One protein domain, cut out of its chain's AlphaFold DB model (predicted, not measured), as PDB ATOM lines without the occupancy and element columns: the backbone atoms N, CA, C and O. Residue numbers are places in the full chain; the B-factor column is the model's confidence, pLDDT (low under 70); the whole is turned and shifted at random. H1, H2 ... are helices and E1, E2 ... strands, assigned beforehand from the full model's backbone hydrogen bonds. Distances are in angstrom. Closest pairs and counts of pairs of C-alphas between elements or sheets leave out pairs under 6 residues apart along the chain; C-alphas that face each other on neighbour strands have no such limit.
ATOM      1  N   THR A   2      28.765 -16.171 -18.782       76.38
ATOM      2  CA  THR A   2      29.069 -17.624 -18.784       76.38
ATOM      3  C   THR A   2      27.868 -18.568 -18.846       76.38
ATOM      4  O   THR A   2      28.040 -19.740 -19.176       76.38
ATOM      5  N   HIS A   3      26.662 -18.074 -18.560       79.38
ATOM      6  CA  HIS A   3      25.413 -18.819 -18.728       79.38
ATOM      7  C   HIS A   3      25.051 -19.055 -20.206       79.38
ATOM      8  O   HIS A   3      24.286 -19.967 -20.479       79.38
ATOM      9  N   LEU A   4      25.621 -18.286 -21.146       83.88
ATOM     10  CA  LEU A   4      25.474 -18.509 -22.592       83.88
ATOM     11  C   LEU A   4      26.632 -19.338 -23.155       83.88
ATOM     12  O   LEU A   4      26.417 -20.267 -23.929       83.88
ATOM     13  N   LEU A   5      27.860 -19.035 -22.718       85.62
ATOM     14  CA  LEU A   5      29.070 -19.676 -23.238       85.62
ATOM     15  C   LEU A   5      29.109 -21.179 -22.938       85.62
ATOM     16  O   LEU A   5      29.455 -21.962 -23.813       85.62
ATOM     17  N   ARG A   6      28.713 -21.611 -21.732       87.44
ATOM     18  CA  ARG A   6      28.731 -23.040 -21.370       87.44
ATOM     19  C   ARG A   6      27.752 -23.885 -22.200       87.44
ATOM     20  O   ARG A   6      28.192 -24.882 -22.768       87.44
ATOM     21  N   PRO A   7      26.466 -23.503 -22.345       86.06
ATOM     22  CA  PRO A   7      25.562 -24.199 -23.259       86.06
ATOM     23  C   PRO A   7      26.033 -24.181 -24.713       86.06
ATOM     24  O   PRO A   7      25.909 -25.193 -25.395       86.06
ATOM     25  N   LEU A   8      26.591 -23.061 -25.190       84.88
ATOM     26  CA  LEU A   8      27.103 -22.962 -26.557       84.88
ATOM     27  C   LEU A   8      28.243 -23.957 -26.801       84.88
ATOM     28  O   LEU A   8      28.163 -24.752 -27.733       84.88
ATOM     29  N   ARG A   9      29.250 -23.982 -25.920       88.31
ATOM     30  CA  ARG A   9      30.361 -24.948 -25.978       88.31
ATOM     31  C   ARG A   9      29.863 -26.391 -25.957       88.31
ATOM     32  O   ARG A   9      30.362 -27.224 -26.705       88.31
ATOM     33  N   SER A  10      28.833 -26.679 -25.159       84.12
ATOM     34  CA  SER A  10      28.241 -28.017 -25.100       84.12
ATOM     35  C   SER A  10      27.496 -28.414 -26.377       84.12
ATOM     36  O   SER A  10      27.505 -29.586 -26.737       84.12
ATOM     37  N   LYS A  11      26.850 -27.470 -27.074       81.25
ATOM     38  CA  LYS A  11      26.219 -27.737 -28.378       81.25
ATOM     39  C   LYS A  11      27.267 -27.992 -29.462       81.25
ATOM     40  O   LYS A  11      27.076 -28.850 -30.317       81.25
ATOM     41  N   VAL A  12      28.402 -27.301 -29.381       78.69
ATOM     42  CA  VAL A  12      29.580 -27.495 -30.241       78.69
ATOM     43  C   VAL A  12      30.498 -28.570 -29.630       78.69
ATOM     44  O   VAL A  12      31.692 -28.378 -29.475       78.69
ATOM     45  N   SER A  13      29.942 -29.706 -29.202       68.12
ATOM     46  CA  SER A  13      30.712 -30.836 -28.639       68.12
ATOM     47  C   SER A  13      30.360 -32.178 -29.287       68.12
ATOM     48  O   SER A  13      30.573 -33.235 -28.697       68.12
ATOM     49  N   ALA A  14      29.826 -32.161 -30.514       73.38
ATOM     50  CA  ALA A  14      29.707 -33.386 -31.296       73.38
ATOM     51  C   ALA A  14      31.109 -33.977 -31.533       73.38
ATOM     52  O   ALA A  14      32.047 -33.235 -31.819       73.38
ATOM     53  N   HIS A  15      31.251 -35.303 -31.454       69.06
ATOM     54  CA  HIS A  15      32.528 -36.026 -31.612       69.06
ATOM     55  C   HIS A  15      33.047 -36.044 -33.068       69.06
ATOM     56  O   HIS A  15      33.750 -36.962 -33.480       69.06
ATOM     57  N   LEU A  16      32.680 -35.044 -33.868       87.56
ATOM     58  CA  LEU A  16      33.163 -34.865 -35.230       87.56
ATOM     59  C   LEU A  16      34.378 -33.927 -35.192       87.56
ATOM     60  O   LEU A  16      34.254 -32.832 -34.634       87.56
ATOM     61  N   PRO A  17      35.520 -34.291 -35.810       89.12
ATOM     62  CA  PRO A  17      36.736 -33.479 -35.757       89.12
ATOM     63  C   PRO A  17      36.536 -31.990 -36.104       89.12
ATOM     64  O   PRO A  17      37.019 -31.157 -35.340       89.12
ATOM     65  N   PRO A  18      35.754 -31.606 -37.140       88.88
ATOM     66  CA  PRO A  18      35.530 -30.190 -37.449       88.88
ATOM     67  C   PRO A  18      34.803 -29.423 -36.335       88.88
ATOM     68  O   PRO A  18      35.112 -28.263 -36.069       88.88
ATOM     69  N   VAL A  19      33.850 -30.066 -35.653       88.75
ATOM     70  CA  VAL A  19      33.096 -29.452 -34.548       88.75
ATOM     71  C   VAL A  19      33.996 -29.276 -33.329       88.75
ATOM     72  O   VAL A  19      33.946 -28.235 -32.680       88.75
ATOM     73  N   MET A  20      34.870 -30.248 -33.053       88.00
ATOM     74  CA  MET A  20      35.884 -30.106 -32.007       88.00
ATOM     75  C   MET A  20      36.847 -28.956 -32.313       88.00
ATOM     76  O   MET A  20      37.101 -28.143 -31.432       88.00
ATOM     77  N   THR A  21      37.310 -28.806 -33.559       91.06
ATOM     78  CA  THR A  21      38.136 -27.652 -33.954       91.06
ATOM     79  C   THR A  21      37.417 -26.325 -33.703       91.06
ATOM     80  O   THR A  21      38.010 -25.408 -33.140       91.06
ATOM     81  N   LEU A  22      36.131 -26.215 -34.053       91.75
ATOM     82  CA  LEU A  22      35.339 -25.011 -33.769       91.75
ATOM     83  C   LEU A  22      35.199 -24.739 -32.267       91.75
ATOM     84  O   LEU A  22      35.234 -23.580 -31.851       91.75
ATOM     85  N   ARG A  23      35.062 -25.789 -31.448       90.19
ATOM     86  CA  ARG A  23      35.047 -25.662 -29.988       90.19
ATOM     87  C   ARG A  23      36.364 -25.105 -29.463       90.19
ATOM     88  O   ARG A  23      36.332 -24.165 -28.682       90.19
ATOM     89  N   GLU A  24      37.496 -25.628 -29.921       91.88
ATOM     90  CA  GLU A  24      38.816 -25.143 -29.499       91.88
ATOM     91  C   GLU A  24      39.063 -23.693 -29.950       91.88
ATOM     92  O   GLU A  24      39.605 -22.891 -29.191       91.88
ATOM     93  N   ILE A  25      38.596 -23.307 -31.145       94.19
ATOM     94  CA  ILE A  25      38.633 -21.906 -31.603       94.19
ATOM     95  C   ILE A  25      37.812 -21.012 -30.665       94.19
ATOM     96  O   ILE A  25      38.293 -19.965 -30.223       94.19
ATOM     97  N   LEU A  26      36.583 -21.420 -30.333       94.06
ATOM     98  CA  LEU A  26      35.732 -20.697 -29.388       94.06
ATOM     99  C   LEU A  26      36.397 -20.589 -28.007       94.06
ATOM    100  O   LEU A  26      36.373 -19.520 -27.395       94.06
ATOM    101  N   ASP A  27      37.017 -21.665 -27.531       94.12
ATOM    102  CA  ASP A  27      37.718 -21.703 -26.250       94.12
ATOM    103  C   ASP A  27      38.908 -20.741 -26.239       94.12
ATOM    104  O   ASP A  27      39.073 -19.993 -25.273       94.12
ATOM    105  N   GLY A  28      39.672 -20.674 -27.332       96.00
ATOM    106  CA  GLY A  28      40.738 -19.690 -27.518       96.00
ATOM    107  C   GLY A  28      40.237 -18.247 -27.413       96.00
ATOM    108  O   GLY A  28      40.823 -17.439 -26.691       96.00
ATOM    109  N   ILE A  29      39.105 -17.928 -28.054       96.00
ATOM    110  CA  ILE A  29      38.477 -16.597 -27.977       96.00
ATOM    111  C   ILE A  29      38.046 -16.276 -26.538       96.00
ATOM    112  O   ILE A  29      38.299 -15.177 -26.040       96.00
ATOM    113  N   ILE A  30      37.423 -17.234 -25.844       95.25
ATOM    114  CA  ILE A  30      36.987 -17.067 -24.449       95.25
ATOM    115  C   ILE A  30      38.185 -16.812 -23.530       95.25
ATOM    116  O   ILE A  30      38.122 -15.920 -22.679       95.25
ATOM    117  N   ILE A  31      39.273 -17.571 -23.690       96.25
ATOM    118  CA  ILE A  31      40.496 -17.415 -22.893       96.25
ATOM    119  C   ILE A  31      41.122 -16.042 -23.141       96.25
ATOM    120  O   ILE A  31      41.458 -15.346 -22.179       96.25
ATOM    121  N   ALA A  32      41.227 -15.621 -24.404       97.12
ATOM    122  CA  ALA A  32      41.780 -14.321 -24.770       97.12
ATOM    123  C   ALA A  32      40.964 -13.169 -24.165       97.12
ATOM    124  O   ALA A  32      41.520 -12.294 -23.500       97.12
ATOM    125  N   TYR A  33      39.635 -13.209 -24.308       96.25
ATOM    126  CA  TYR A  33      38.752 -12.197 -23.728       96.25
ATOM    127  C   TYR A  33      38.821 -12.175 -22.197       96.25
ATOM    128  O   TYR A  33      38.916 -11.111 -21.589       96.25
ATOM    129  N   THR A  34      38.843 -13.348 -21.562       96.12
ATOM    130  CA  THR A  34      38.975 -13.443 -20.103       96.12
ATOM    131  C   THR A  34      40.300 -12.850 -19.633       96.12
ATOM    132  O   THR A  34      40.316 -12.076 -18.682       96.12
ATOM    133  N   SER A  35      41.402 -13.165 -20.316       95.88
ATOM    134  CA  SER A  35      42.729 -12.617 -20.012       95.88
ATOM    135  C   SER A  35      42.745 -11.094 -20.127       95.88
ATOM    136  O   SER A  35      43.259 -10.420 -19.239       95.88
ATOM    137  N   PHE A  36      42.115 -10.547 -21.170       95.62
ATOM    138  CA  PHE A  36      41.954  -9.106 -21.340       95.62
ATOM    139  C   PHE A  36      41.191  -8.460 -20.171       95.62
ATOM    140  O   PHE A  36      41.658  -7.471 -19.607       95.62
ATOM    141  N   CYS A  37      40.056  -9.035 -19.756       94.19
ATOM    142  CA  CYS A  37      39.295  -8.533 -18.607       94.19
ATOM    143  C   CYS A  37      40.111  -8.583 -17.308       94.19
ATOM    144  O   CYS A  37      40.137  -7.607 -16.560       94.19
ATOM    145  N   LEU A  38      40.819  -9.691 -17.064       94.62
ATOM    146  CA  LEU A  38      41.670  -9.853 -15.886       94.62
ATOM    147  C   LEU A  38      42.816  -8.835 -15.860       94.62
ATOM    148  O   LEU A  38      43.132  -8.303 -14.799       94.62
ATOM    149  N   GLU A  39      43.425  -8.532 -17.009       94.06
ATOM    150  CA  GLU A  39      44.466  -7.505 -17.098       94.06
ATOM    151  C   GLU A  39      43.910  -6.101 -16.816       94.06
ATOM    152  O   GLU A  39      44.560  -5.291 -16.154       94.06
ATOM    153  N   GLY A  40      42.676  -5.827 -17.247       91.25
ATOM    154  CA  GLY A  40      41.946  -4.620 -16.859       91.25
ATOM    155  C   GLY A  40      41.783  -4.504 -15.340       91.25
ATOM    156  O   GLY A  40      42.141  -3.479 -14.757       91.25
ATOM    157  N   ASP A  41      41.334  -5.578 -14.685       91.31
ATOM    158  CA  ASP A  41      41.102  -5.612 -13.234       91.31
ATOM    159  C   ASP A  41      42.380  -5.390 -12.409       91.31
ATOM    160  O   ASP A  41      42.323  -4.850 -11.303       91.31
ATOM    161  N   ARG A  42      43.561  -5.750 -12.936       88.50
ATOM    162  CA  ARG A  42      44.849  -5.539 -12.242       88.50
ATOM    163  C   ARG A  42      45.152  -4.069 -11.976       88.50
ATOM    164  O   ARG A  42      45.866  -3.767 -11.017       88.50
ATOM    165  N   LYS A  43      44.625  -3.170 -12.809       86.81
ATOM    166  CA  LYS A  43      44.836  -1.721 -12.699       86.81
ATOM    167  C   LYS A  43      43.933  -1.084 -11.639       86.81
ATOM    168  O   LYS A  43      44.307  -0.070 -11.058       86.81
ATOM    169  N   ALA A  44      42.775  -1.681 -11.362       82.94
ATOM    170  CA  ALA A  44      41.827  -1.175 -10.375       82.94
ATOM    171  C   ALA A  44      42.286  -1.490  -8.937       82.94
ATOM    172  O   ALA A  44      42.952  -2.509  -8.720       82.94
ATOM    173  N   PRO A  45      41.973  -0.654  -7.927       80.38
ATOM    174  CA  PRO A  45      42.128  -1.028  -6.520       80.38
ATOM    175  C   PRO A  45      41.346  -2.317  -6.229       80.38
ATOM    176  O   PRO A  45      40.252  -2.519  -6.745       80.38
ATOM    177  N   GLY A  46      41.937  -3.230  -5.455       82.88
ATOM    178  CA  GLY A  46      41.318  -4.528  -5.219       82.88
ATOM    179  C   GLY A  46      42.223  -5.554  -4.549       82.88
ATOM    180  O   GLY A  46      43.446  -5.399  -4.470       82.88
ATOM    181  N   ASN A  47      41.607  -6.636  -4.080       87.50
ATOM    182  CA  ASN A  47      42.295  -7.717  -3.385       87.50
ATOM    183  C   ASN A  47      42.905  -8.711  -4.370       87.50
ATOM    184  O   ASN A  47      42.263  -9.147  -5.324       87.50
ATOM    185  N   ASN A  48      44.140  -9.134  -4.101       90.00
ATOM    186  CA  ASN A  48      44.778 -10.172  -4.896       90.00
ATOM    187  C   ASN A  48      44.223 -11.555  -4.545       90.00
ATOM    188  O   ASN A  48      44.183 -11.943  -3.372       90.00
ATOM    189  N   ALA A  49      43.884 -12.328  -5.571       91.88
ATOM    190  CA  ALA A  49      43.391 -13.685  -5.412       91.88
ATOM    191  C   ALA A  49      43.966 -14.639  -6.456       91.88
ATOM    192  O   ALA A  49      44.431 -14.232  -7.519       91.88
ATOM    193  N   PHE A  50      43.887 -15.927  -6.147       92.88
ATOM    194  CA  PHE A  50      44.279 -17.003  -7.045       92.88
ATOM    195  C   PHE A  50      43.083 -17.883  -7.372       92.88
ATOM    196  O   PHE A  50      42.244 -18.130  -6.509       92.88
ATOM    197  N   ILE A  51      43.021 -18.386  -8.600       93.12
ATOM    198  CA  ILE A  51      42.107 -19.461  -8.988       93.12
ATOM    199  C   ILE A  51      42.913 -20.621  -9.556       93.12
ATOM    200  O   ILE A  51      43.801 -20.417 -10.376       93.12
ATOM    201  N   SER A  52      42.623 -21.834  -9.102       92.56
ATOM    202  CA  SER A  52      43.261 -23.063  -9.574       92.56
ATOM    203  C   SER A  52      42.202 -24.143  -9.793       92.56
ATOM    204  O   SER A  52      41.116 -24.104  -9.203       92.56
ATOM    205  N   GLY A  53      42.501 -25.091 -10.675       90.50
ATOM    206  CA  GLY A  53      41.624 -26.198 -11.032       90.50
ATOM    207  C   GLY A  53      42.118 -27.526 -10.471       90.50
ATOM    208  O   GLY A  53      43.312 -27.800 -10.486       90.50
ATOM    209  N   TRP A  54      41.204 -28.392 -10.032       87.38
ATOM    210  CA  TRP A  54      41.524 -29.776  -9.671       87.38
ATOM    211  C   TRP A  54      40.729 -30.749 -10.538       87.38
ATOM    212  O   TRP A  54      39.497 -30.726 -10.518       87.38
ATOM    213  N   HIS A  55      41.445 -31.622 -11.260       79.31
ATOM    214  CA  HIS A  55      40.868 -32.636 -12.157       79.31
ATOM    215  C   HIS A  55      39.917 -32.044 -13.208       79.31
ATOM    216  O   HIS A  55      38.846 -32.587 -13.478       79.31
ATOM    217  N   LEU A  56      40.296 -30.910 -13.798       82.75
ATOM    218  CA  LEU A  56      39.529 -30.333 -14.893       82.75
ATOM    219  C   LEU A  56      39.813 -31.125 -16.170       82.75
ATOM    220  O   LEU A  56      40.920 -31.078 -16.691       82.75
ATOM    221  N   SER A  57      38.808 -31.851 -16.659       82.50
ATOM    222  CA  SER A  57      38.822 -32.471 -17.990       82.50
ATOM    223  C   SER A  57      38.615 -31.450 -19.111       82.50
ATOM    224  O   SER A  57      38.880 -31.738 -20.269       82.50
ATOM    225  N   ASP A  58      38.100 -30.270 -18.762       87.19
ATOM    226  CA  ASP A  58      37.882 -29.138 -19.653       87.19
ATOM    227  C   ASP A  58      38.722 -27.959 -19.152       87.19
ATOM    228  O   ASP A  58      38.427 -27.364 -18.111       87.19
ATOM    229  N   HIS A  59      39.785 -27.635 -19.887       84.56
ATOM    230  CA  HIS A  59      40.721 -26.579 -19.510       84.56
ATOM    231  C   HIS A  59      40.105 -25.177 -19.584       84.56
ATOM    232  O   HIS A  59      40.527 -24.295 -18.840       84.56
ATOM    233  N   CYS A  60      39.084 -24.951 -20.412       91.62
ATOM    234  CA  CYS A  60      38.429 -23.647 -20.520       91.62
ATOM    235  C   CYS A  60      37.519 -23.357 -19.307       91.62
ATOM    236  O   CYS A  60      37.209 -22.200 -19.018       91.62
ATOM    237  N   GLU A  61      37.115 -24.371 -18.531       90.38
ATOM    238  CA  GLU A  61      36.227 -24.160 -17.377       90.38
ATOM    239  C   GLU A  61      36.831 -23.266 -16.291       90.38
ATOM    240  O   GLU A  61      36.100 -22.478 -15.684       90.38
ATOM    241  N   ILE A  62      38.148 -23.329 -16.057       93.19
ATOM    242  CA  ILE A  62      38.799 -22.425 -15.096       93.19
ATOM    243  C   ILE A  62      38.719 -20.966 -15.560       93.19
ATOM    244  O   ILE A  62      38.487 -20.075 -14.745       93.19
ATOM    245  N   TRP A  63      38.830 -20.731 -16.867       94.81
ATOM    246  CA  TRP A  63      38.754 -19.407 -17.477       94.81
ATOM    247  C   TRP A  63      37.331 -18.867 -17.465       94.81
ATOM    248  O   TRP A  63      37.106 -17.730 -17.066       94.81
ATOM    249  N   LEU A  64      36.337 -19.699 -17.769       93.69
ATOM    250  CA  LEU A  64      34.935 -19.323 -17.592       93.69
ATOM    251  C   LEU A  64      34.635 -18.973 -16.132       93.69
ATOM    252  O   LEU A  64      33.913 -18.021 -15.844       93.69
ATOM    253  N   GLU A  65      35.187 -19.716 -15.180       92.44
ATOM    254  CA  GLU A  65      35.009 -19.407 -13.768       92.44
ATOM    255  C   GLU A  65      35.712 -18.096 -13.375       92.44
ATOM    256  O   GLU A  65      35.111 -17.280 -12.666       92.44
ATOM    257  N   ALA A  66      36.911 -17.835 -13.898       94.12
ATOM    258  CA  ALA A  66      37.609 -16.561 -13.743       94.12
ATOM    259  C   ALA A  66      36.795 -15.388 -14.318       94.12
ATOM    260  O   ALA A  66      36.586 -14.397 -13.621       94.12
ATOM    261  N   LEU A  67      36.215 -15.544 -15.513       94.00
ATOM    262  CA  LEU A  67      35.368 -14.539 -16.164       94.00
ATOM    263  C   LEU A  67      34.137 -14.157 -15.330       94.00
ATOM    264  O   LEU A  67      33.654 -13.036 -15.410       94.00
ATOM    265  N   THR A  68      33.598 -15.056 -14.498       91.94
ATOM    266  CA  THR A  68      32.480 -14.683 -13.599       91.94
ATOM    267  C   THR A  68      32.872 -13.770 -12.441       91.94
ATOM    268  O   THR A  68      31.984 -13.295 -11.737       91.94
ATOM    269  N   ARG A  69      34.173 -13.567 -12.213       89.75
ATOM    270  CA  ARG A  69      34.727 -12.788 -11.097       89.75
ATOM    271  C   ARG A  69      35.400 -11.494 -11.541       89.75
ATOM    272  O   ARG A  69      35.865 -10.751 -10.681       89.75
ATOM    273  N   THR A  70      35.470 -11.234 -12.843       89.62
ATOM    274  CA  THR A  70      36.040  -9.986 -13.354       89.62
ATOM    275  C   THR A  70      35.189  -8.790 -12.925       89.62
ATOM    276  O   THR A  70      33.967  -8.922 -12.814       89.62
ATOM    277  N   GLY A  71      35.807  -7.632 -12.694       83.25
ATOM    278  CA  GLY A  71      35.118  -6.399 -12.294       83.25
ATOM    279  C   GLY A  71      34.596  -6.363 -10.850       83.25
ATOM    280  O   GLY A  71      33.838  -5.462 -10.508       83.25
ATOM    281  N   GLN A  72      34.969  -7.322  -9.992       81.38
ATOM    282  CA  GLN A  72      34.529  -7.404  -8.583       81.38
ATOM    283  C   GLN A  72      35.622  -6.968  -7.590       81.38
ATOM    284  O   GLN A  72      35.799  -7.607  -6.553       81.38
ATOM    285  N   GLU A  73      36.412  -5.944  -7.941       83.94
ATOM    286  CA  GLU A  73      37.574  -5.479  -7.149       83.94
ATOM    287  C   GLU A  73      38.551  -6.617  -6.788       83.94
ATOM    288  O   GLU A  73      39.207  -6.636  -5.740       83.94
ATOM    289  N   LEU A  74      38.627  -7.617  -7.666       88.00
ATOM    290  CA  LEU A  74      39.391  -8.832  -7.454       88.00
ATOM    291  C   LEU A  74      40.470  -8.946  -8.523       88.00
ATOM    292  O   LEU A  74      40.195  -9.224  -9.687       88.00
ATOM    293  N   ARG A  75      41.724  -8.808  -8.102       91.25
ATOM    294  CA  ARG A  75      42.893  -8.999  -8.964       91.25
ATOM    295  C   ARG A  75      43.214 -10.484  -9.017       91.25
ATOM    296  O   ARG A  75      44.031 -10.995  -8.241       91.25
ATOM    297  N   LEU A  76      42.479 -11.194  -9.865       93.31
ATOM    298  CA  LEU A  76      42.529 -12.645  -9.952       93.31
ATOM    299  C   LEU A  76      43.662 -13.102 -10.876       93.31
ATOM    300  O   LEU A  76      43.815 -12.600 -11.984       93.31
ATOM    301  N   ASN A  77      44.438 -14.086 -10.427       93.31
ATOM    302  CA  ASN A  77      45.461 -14.734 -11.239       93.31
ATOM    303  C   ASN A  77      45.127 -16.224 -11.413       93.31
ATOM    304  O   ASN A  77      44.861 -16.924 -10.430       93.31
ATOM    305  N   VAL A  78      45.099 -16.688 -12.663       94.62
ATOM    306  CA  VAL A  78      44.743 -18.067 -13.025       94.62
ATOM    307  C   VAL A  78      45.994 -18.932 -12.952       94.62
ATOM    308  O   VAL A  78      46.963 -18.700 -13.667       94.62
ATOM    309  N   LEU A  79      45.983 -19.931 -12.073       93.44
ATOM    310  CA  LEU A  79      47.091 -20.858 -11.883       93.44
ATOM    311  C   LEU A  79      46.815 -22.150 -12.667       93.44
ATOM    312  O   LEU A  79      45.795 -22.799 -12.411       93.44
ATOM    313  N   PRO A  80      47.705 -22.553 -13.594       88.69
ATOM    314  CA  PRO A  80      47.490 -23.738 -14.427       88.69
ATOM    315  C   PRO A  80      47.640 -25.042 -13.635       88.69
ATOM    316  O   PRO A  80      47.003 -26.045 -13.952       88.69
ATOM    317  N   SER A  81      48.466 -25.026 -12.588       90.25
ATOM    318  CA  SER A  81      48.735 -26.193 -11.754       90.25
ATOM    319  C   SER A  81      47.660 -26.385 -10.683       90.25
ATOM    320  O   SER A  81      47.175 -25.395 -10.121       90.25
ATOM    321  N   PRO A  82      47.312 -27.638 -10.339       88.62
ATOM    322  CA  PRO A  82      46.368 -27.928  -9.268       88.62
ATOM    323  C   PRO A  82      46.957 -27.588  -7.891       88.62
ATOM    324  O   PRO A  82      48.179 -27.622  -7.724       88.62
ATOM    325  N   PRO A  83      46.123 -27.383  -6.853       86.38
ATOM    326  CA  PRO A  83      46.610 -27.080  -5.506       86.38
ATOM    327  C   PRO A  83      47.527 -28.156  -4.915       86.38
ATOM    328  O   PRO A  83      48.323 -27.846  -4.037       86.38
ATOM    329  N   ALA A  84      47.432 -29.395  -5.420       86.25
ATOM    330  CA  ALA A  84      48.257 -30.542  -5.042       86.25
ATOM    331  C   ALA A  84      49.763 -30.233  -5.001       86.25
ATOM    332  O   ALA A  84      50.456 -30.700  -4.104       86.25
ATOM    333  N   VAL A  85      50.237 -29.458  -5.982       88.44
ATOM    334  CA  VAL A  85      51.659 -29.147  -6.208       88.44
ATOM    335  C   VAL A  85      52.007 -27.699  -5.861       88.44
ATOM    336  O   VAL A  85      53.136 -27.264  -6.064       88.44
ATOM    337  N   LEU A  86      51.031 -26.930  -5.381       87.56
ATOM    338  CA  LEU A  86      51.218 -25.542  -4.983       87.56
ATOM    339  C   LEU A  86      51.458 -25.467  -3.474       87.56
ATOM    340  O   LEU A  86      51.041 -26.344  -2.718       87.56
ATOM    341  N   ALA A  87      52.057 -24.363  -3.026       85.25
ATOM    342  CA  ALA A  87      52.210 -24.036  -1.612       85.25
ATOM    343  C   ALA A  87      51.295 -22.855  -1.219       85.25
ATOM    344  O   ALA A  87      51.766 -21.720  -1.113       85.25
ATOM    345  N   PRO A  88      49.979 -23.077  -1.001       80.06
ATOM    346  CA  PRO A  88      49.053 -22.024  -0.578       80.06
ATOM    347  C   PRO A  88      49.489 -21.293   0.697       80.06
ATOM    348  O   PRO A  88      49.220 -20.102   0.852       80.06
ATOM    349  N   SER A  89      50.212 -21.990   1.579       79.69
ATOM    350  CA  SER A  89      50.796 -21.452   2.810       79.69
ATOM    351  C   SER A  89      51.807 -20.325   2.574       79.69
ATOM    352  O   SER A  89      51.971 -19.481   3.449       79.69
ATOM    353  N   CYS A  90      52.436 -20.240   1.395       81.31
ATOM    354  CA  CYS A  90      53.319 -19.128   1.027       81.31
ATOM    355  C   CYS A  90      52.551 -17.828   0.725       81.31
ATOM    356  O   CYS A  90      53.152 -16.777   0.520       81.31
ATOM    357  N   SER A  91      51.217 -17.866   0.652       78.50
ATOM    358  CA  SER A  91      50.369 -16.694   0.402       78.50
ATOM    359  C   SER A  91      49.079 -16.735   1.236       78.50
ATOM    360  O   SER A  91      47.980 -16.740   0.672       78.50
ATOM    361  N   PRO A  92      49.183 -16.704   2.580       74.62
ATOM    362  CA  PRO A  92      48.049 -16.930   3.478       74.62
ATOM    363  C   PRO A  92      47.066 -15.749   3.506       74.62
ATOM    364  O   PRO A  92      45.886 -15.923   3.785       74.62
ATOM    365  N   ARG A  93      47.534 -14.537   3.172       79.69
ATOM    366  CA  ARG A  93      46.701 -13.321   3.108       79.69
ATOM    367  C   ARG A  93      45.858 -13.217   1.834       79.69
ATOM    368  O   ARG A  93      45.004 -12.341   1.748       79.69
ATOM    369  N   ARG A  94      46.120 -14.051   0.822       84.12
ATOM    370  CA  ARG A  94      45.423 -13.991  -0.470       84.12
ATOM    371  C   ARG A  94      44.245 -14.949  -0.465       84.12
ATOM    372  O   ARG A  94      44.321 -16.036   0.100       84.12
ATOM    373  N   LYS A  95      43.155 -14.555  -1.120       88.44
ATOM    374  CA  LYS A  95      41.982 -15.418  -1.283       88.44
ATOM    375  C   LYS A  95      42.259 -16.460  -2.362       88.44
ATOM    376  O   LYS A  95      42.773 -16.120  -3.427       88.44
ATOM    377  N   TRP A  96      41.881 -17.707  -2.106       90.06
ATOM    378  CA  TRP A  96      42.032 -18.795  -3.069       90.06
ATOM    379  C   TRP A  96      40.672 -19.302  -3.535       90.06
ATOM    380  O   TRP A  96      39.762 -19.523  -2.736       90.06
ATOM    381  N   PHE A  97      40.540 -19.514  -4.837       91.50
ATOM    382  CA  PHE A  97      39.380 -20.122  -5.466       91.50
ATOM    383  C   PHE A  97      39.778 -21.462  -6.063       91.50
ATOM    384  O   PHE A  97      40.788 -21.578  -6.756       91.50
ATOM    385  N   LEU A  98      38.953 -22.471  -5.808       90.81
ATOM    386  CA  LEU A  98      39.135 -23.795  -6.380       90.81
ATOM    387  C   LEU A  98      37.980 -24.120  -7.319       90.81
ATOM    388  O   LEU A  98      36.813 -24.033  -6.926       90.81
ATOM    389  N   VAL A  99      38.329 -24.534  -8.533       90.81
ATOM    390  CA  VAL A  99      37.397 -25.071  -9.527       90.81
ATOM    391  C   VAL A  99      37.556 -26.581  -9.569       90.81
ATOM    392  O   VAL A  99      38.662 -27.097  -9.719       90.81
ATOM    393  N   THR A 100      36.453 -27.307  -9.442       88.00
ATOM    394  CA  THR A 100      36.446 -28.766  -9.557       88.00
ATOM    395  C   THR A 100      35.176 -29.243 -10.249       88.00
ATOM    396  O   THR A 100      34.112 -28.635 -10.114       88.00
ATOM    397  N   THR A 101      35.299 -30.327 -11.007       77.94
ATOM    398  CA  THR A 101      34.213 -31.002 -11.732       77.94
ATOM    399  C   THR A 101      33.588 -32.149 -10.930       77.94
ATOM    400  O   THR A 101      32.583 -32.712 -11.360       77.94
ATOM    401  N   GLY A 102      34.147 -32.497  -9.761       79.12
ATOM    402  CA  GLY A 102      33.741 -33.667  -8.982       79.12
ATOM    403  C   GLY A 102      33.923 -33.518  -7.472       79.12
ATOM    404  O   GLY A 102      34.333 -32.477  -6.961       79.12
ATOM    405  N   LYS A 103      33.586 -34.586  -6.735       82.38
ATOM    406  CA  LYS A 103      33.719 -34.628  -5.273       82.38
ATOM    407  C   LYS A 103      35.174 -34.678  -4.833       82.38
ATOM    408  O   LYS A 103      35.877 -35.637  -5.127       82.38
ATOM    409  N   LEU A 104      35.579 -33.670  -4.059       83.50
ATOM    410  CA  LEU A 104      36.850 -33.679  -3.350       83.50
ATOM    411  C   LEU A 104      36.937 -34.896  -2.425       83.50
ATOM    412  O   LEU A 104      36.091 -35.086  -1.542       83.50
ATOM    413  N   ASN A 105      37.979 -35.696  -2.612       86.38
ATOM    414  CA  ASN A 105      38.293 -36.831  -1.760       86.38
ATOM    415  C   ASN A 105      38.864 -36.368  -0.402       86.38
ATOM    416  O   ASN A 105      39.185 -35.196  -0.190       86.38
ATOM    417  N   CYS A 106      38.996 -37.299   0.546       85.44
ATOM    418  CA  CYS A 106      39.476 -36.980   1.893       85.44
ATOM    419  C   CYS A 106      40.897 -36.393   1.905       85.44
ATOM    420  O   CYS A 106      41.181 -35.527   2.731       85.44
ATOM    421  N   ARG A 107      41.780 -36.816   0.986       84.44
ATOM    422  CA  ARG A 107      43.148 -36.277   0.880       84.44
ATOM    423  C   ARG A 107      43.129 -34.815   0.425       84.44
ATOM    424  O   ARG A 107      43.756 -33.974   1.057       84.44
ATOM    425  N   GLN A 108      42.332 -34.501  -0.593       86.00
ATOM    426  CA  GLN A 108      42.156 -33.146  -1.120       86.00
ATOM    427  C   GLN A 108      41.577 -32.202  -0.066       86.00
ATOM    428  O   GLN A 108      42.095 -31.110   0.133       86.00
ATOM    429  N   LYS A 109      40.546 -32.635   0.671       84.50
ATOM    430  CA  LYS A 109      39.966 -31.841   1.767       84.50
ATOM    431  C   LYS A 109      40.989 -31.530   2.860       84.50
ATOM    432  O   LYS A 109      41.064 -30.388   3.299       84.50
ATOM    433  N   LYS A 110      41.797 -32.520   3.261       83.38
ATOM    434  CA  LYS A 110      42.889 -32.314   4.229       83.38
ATOM    435  C   LYS A 110      43.914 -31.297   3.720       83.38
ATOM    436  O   LYS A 110      44.339 -30.446   4.490       83.38
ATOM    437  N   GLN A 111      44.252 -31.337   2.432       79.31
ATOM    438  CA  GLN A 111      45.197 -30.395   1.829       79.31
ATOM    439  C   GLN A 111      44.655 -28.959   1.739       79.31
ATOM    440  O   GLN A 111      45.409 -28.000   1.847       79.31
ATOM    441  N   LEU A 112      43.343 -28.782   1.573       78.88
ATOM    442  CA  LEU A 112      42.738 -27.448   1.612       78.88
ATOM    443  C   LEU A 112      42.662 -26.890   3.039       78.88
ATOM    444  O   LEU A 112      42.751 -25.681   3.227       78.88
ATOM    445  N   ALA A 113      42.537 -27.757   4.047       74.62
ATOM    446  CA  ALA A 113      42.487 -27.341   5.446       74.62
ATOM    447  C   ALA A 113      43.825 -26.777   5.967       74.62
ATOM    448  O   ALA A 113      43.834 -26.072   6.973       74.62
ATOM    449  N   SER A 114      44.954 -27.034   5.293       64.75
ATOM    450  CA  SER A 114      46.297 -26.712   5.794       64.75
ATOM    451  C   SER A 114      46.766 -25.262   5.550       64.75
ATOM    452  O   SER A 114      47.937 -25.040   5.255       64.75
ATOM    453  N   GLY A 115      45.889 -24.261   5.708       59.59
ATOM    454  CA  GLY A 115      46.336 -22.885   6.005       59.59
ATOM    455  C   GLY A 115      46.075 -21.777   4.977       59.59
ATOM    456  O   GLY A 115      46.621 -20.689   5.135       59.59
ATOM    457  N   ALA A 116      45.240 -21.991   3.956       64.31
ATOM    458  CA  ALA A 116      44.761 -20.903   3.090       64.31
ATOM    459  C   ALA A 116      43.234 -20.760   3.160       64.31
ATOM    460  O   ALA A 116      42.513 -21.747   3.305       64.31
ATOM    461  N   THR A 117      42.727 -19.530   3.031       69.44
ATOM    462  CA  THR A 117      41.281 -19.267   2.975       69.44
ATOM    463  C   THR A 117      40.747 -19.633   1.593       69.44
ATOM    464  O   THR A 117      40.850 -18.857   0.635       69.44
ATOM    465  N   TRP A 118      40.177 -20.833   1.494       72.50
ATOM    466  CA  TRP A 118      39.582 -21.355   0.269       72.50
ATOM    467  C   TRP A 118      38.108 -20.987   0.146       72.50
ATOM    468  O   TRP A 118      37.286 -21.320   0.994       72.50
ATOM    469  N   SER A 119      37.753 -20.377  -0.979       72.56
ATOM    470  CA  SER A 119      36.378 -20.261  -1.444       72.56
ATOM    471  C   SER A 119      36.124 -21.360  -2.473       72.56
ATOM    472  O   SER A 119      36.575 -21.286  -3.618       72.56
ATOM    473  N   LEU A 120      35.386 -22.389  -2.063       68.62
ATOM    474  CA  LEU A 120      34.993 -23.491  -2.937       68.62
ATOM    475  C   LEU A 120      33.796 -23.083  -3.796       68.62
ATOM    476  O   LEU A 120      32.774 -22.650  -3.266       68.62
ATOM    477  N   ARG A 121      33.893 -23.274  -5.115       62.88
ATOM    478  CA  ARG A 121      32.717 -23.283  -5.990       62.88
ATOM    479  C   ARG A 121      32.545 -24.678  -6.568       62.88
ATOM    480  O   ARG A 121      33.295 -25.112  -7.436       62.88
ATOM    481  N   TRP A 122      31.539 -25.370  -6.053       47.50
ATOM    482  CA  TRP A 122      31.107 -26.672  -6.536       47.50
ATOM    483  C   TRP A 122      30.280 -26.510  -7.808       47.50
ATOM    484  O   TRP A 122      29.303 -25.761  -7.818       47.50
ATOM    485  N   ARG A 123      30.643 -27.229  -8.873       47.41
ATOM    486  CA  ARG A 123      29.789 -27.389 -10.051       47.41
ATOM    487  C   ARG A 123      29.387 -28.856 -10.155       47.41
ATOM    488  O   ARG A 123      30.233 -29.721 -10.346       47.41
TER     489      ARG A 123
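This is residues 2 to 123 of the 129 residues of the protein "MerR family transcriptional regulator" of Salmonella enterica I (UniProt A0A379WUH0). A strongly twisted sheet of four parallel strands has the short helix H3 packed over one face, while the long helix H2 runs from beyond the sheet, past H3, to the edge strand E2. H1 folds back beside H2, and H4 only grazes the sheet. The 122 printed residues, mixed in class, have four named helices and four named strands, in the order H1 H2 E1 H3 E2 E3 H4 E4; the sheet's order is E2 E1 E3 E4. The whole is compact, with radius of gyration of the C-alphas 15.4 A and spans of 45 by 38 by 21 A.

Inner strands E1, residues 47 to 54, and E3, residues 95 to 100, have N 52 and O 97 within hydrogen-bond range at 3.0 A. Edge strand E2, residues 74 to 79, has N 77 and O 49 of E1 at 2.9 A; edge strand E4, residues 118 to 122, has N 119 and O 96 of E3 at 2.8 A. H3, residues 60 to 67, has a height over the sheet of 8.6 A and runs along the strands, at 18 degrees to E1 on the local plane. E1, H3, E2 form a strand-helix-strand unit, two parallel neighbour strands joined through a helix, with a right-handed crossover; so do E3, H4, E4, with H4 at residues 106 to 113. H2, residues 17 to 43, touches H3 with residues 27 to 38 alone, at a shallow tilt of 29 degrees, the same way; the closest C-alphas, of Thr 34 and Leu 67, are 5.5 A apart. H1, residues 2 to 11, only just touches H3, with 3 pairs of C-alphas within 8 A, the closest those of Thr 2 and Leu 64 at 6.2 A. Every O i to N i+4 pair is within hydrogen-bond range in H3 and H4, against 5 of 6 in H1 and 22 of 23 in H2.

H2 is 40.1 A long, E1 23.0 A, E3 16.7 A and E2 15.0 A; H1 is 14.2 A, E4 12.1 A, H4 10.7 A and H3 10.5 A. C-alpha 2, in H1, is at (29.069, -17.624, -18.784), and C-alpha 122, in E4, at (31.107, -26.672, -6.536).

The farthest C-alphas, of Leu 16 and Arg 93, are 46.0 A apart. The printed part has no cut, and the link E2 to E3 is long. The pLDDT is under 70 at residues 13, 15, 114 to 117 and 120 to 123.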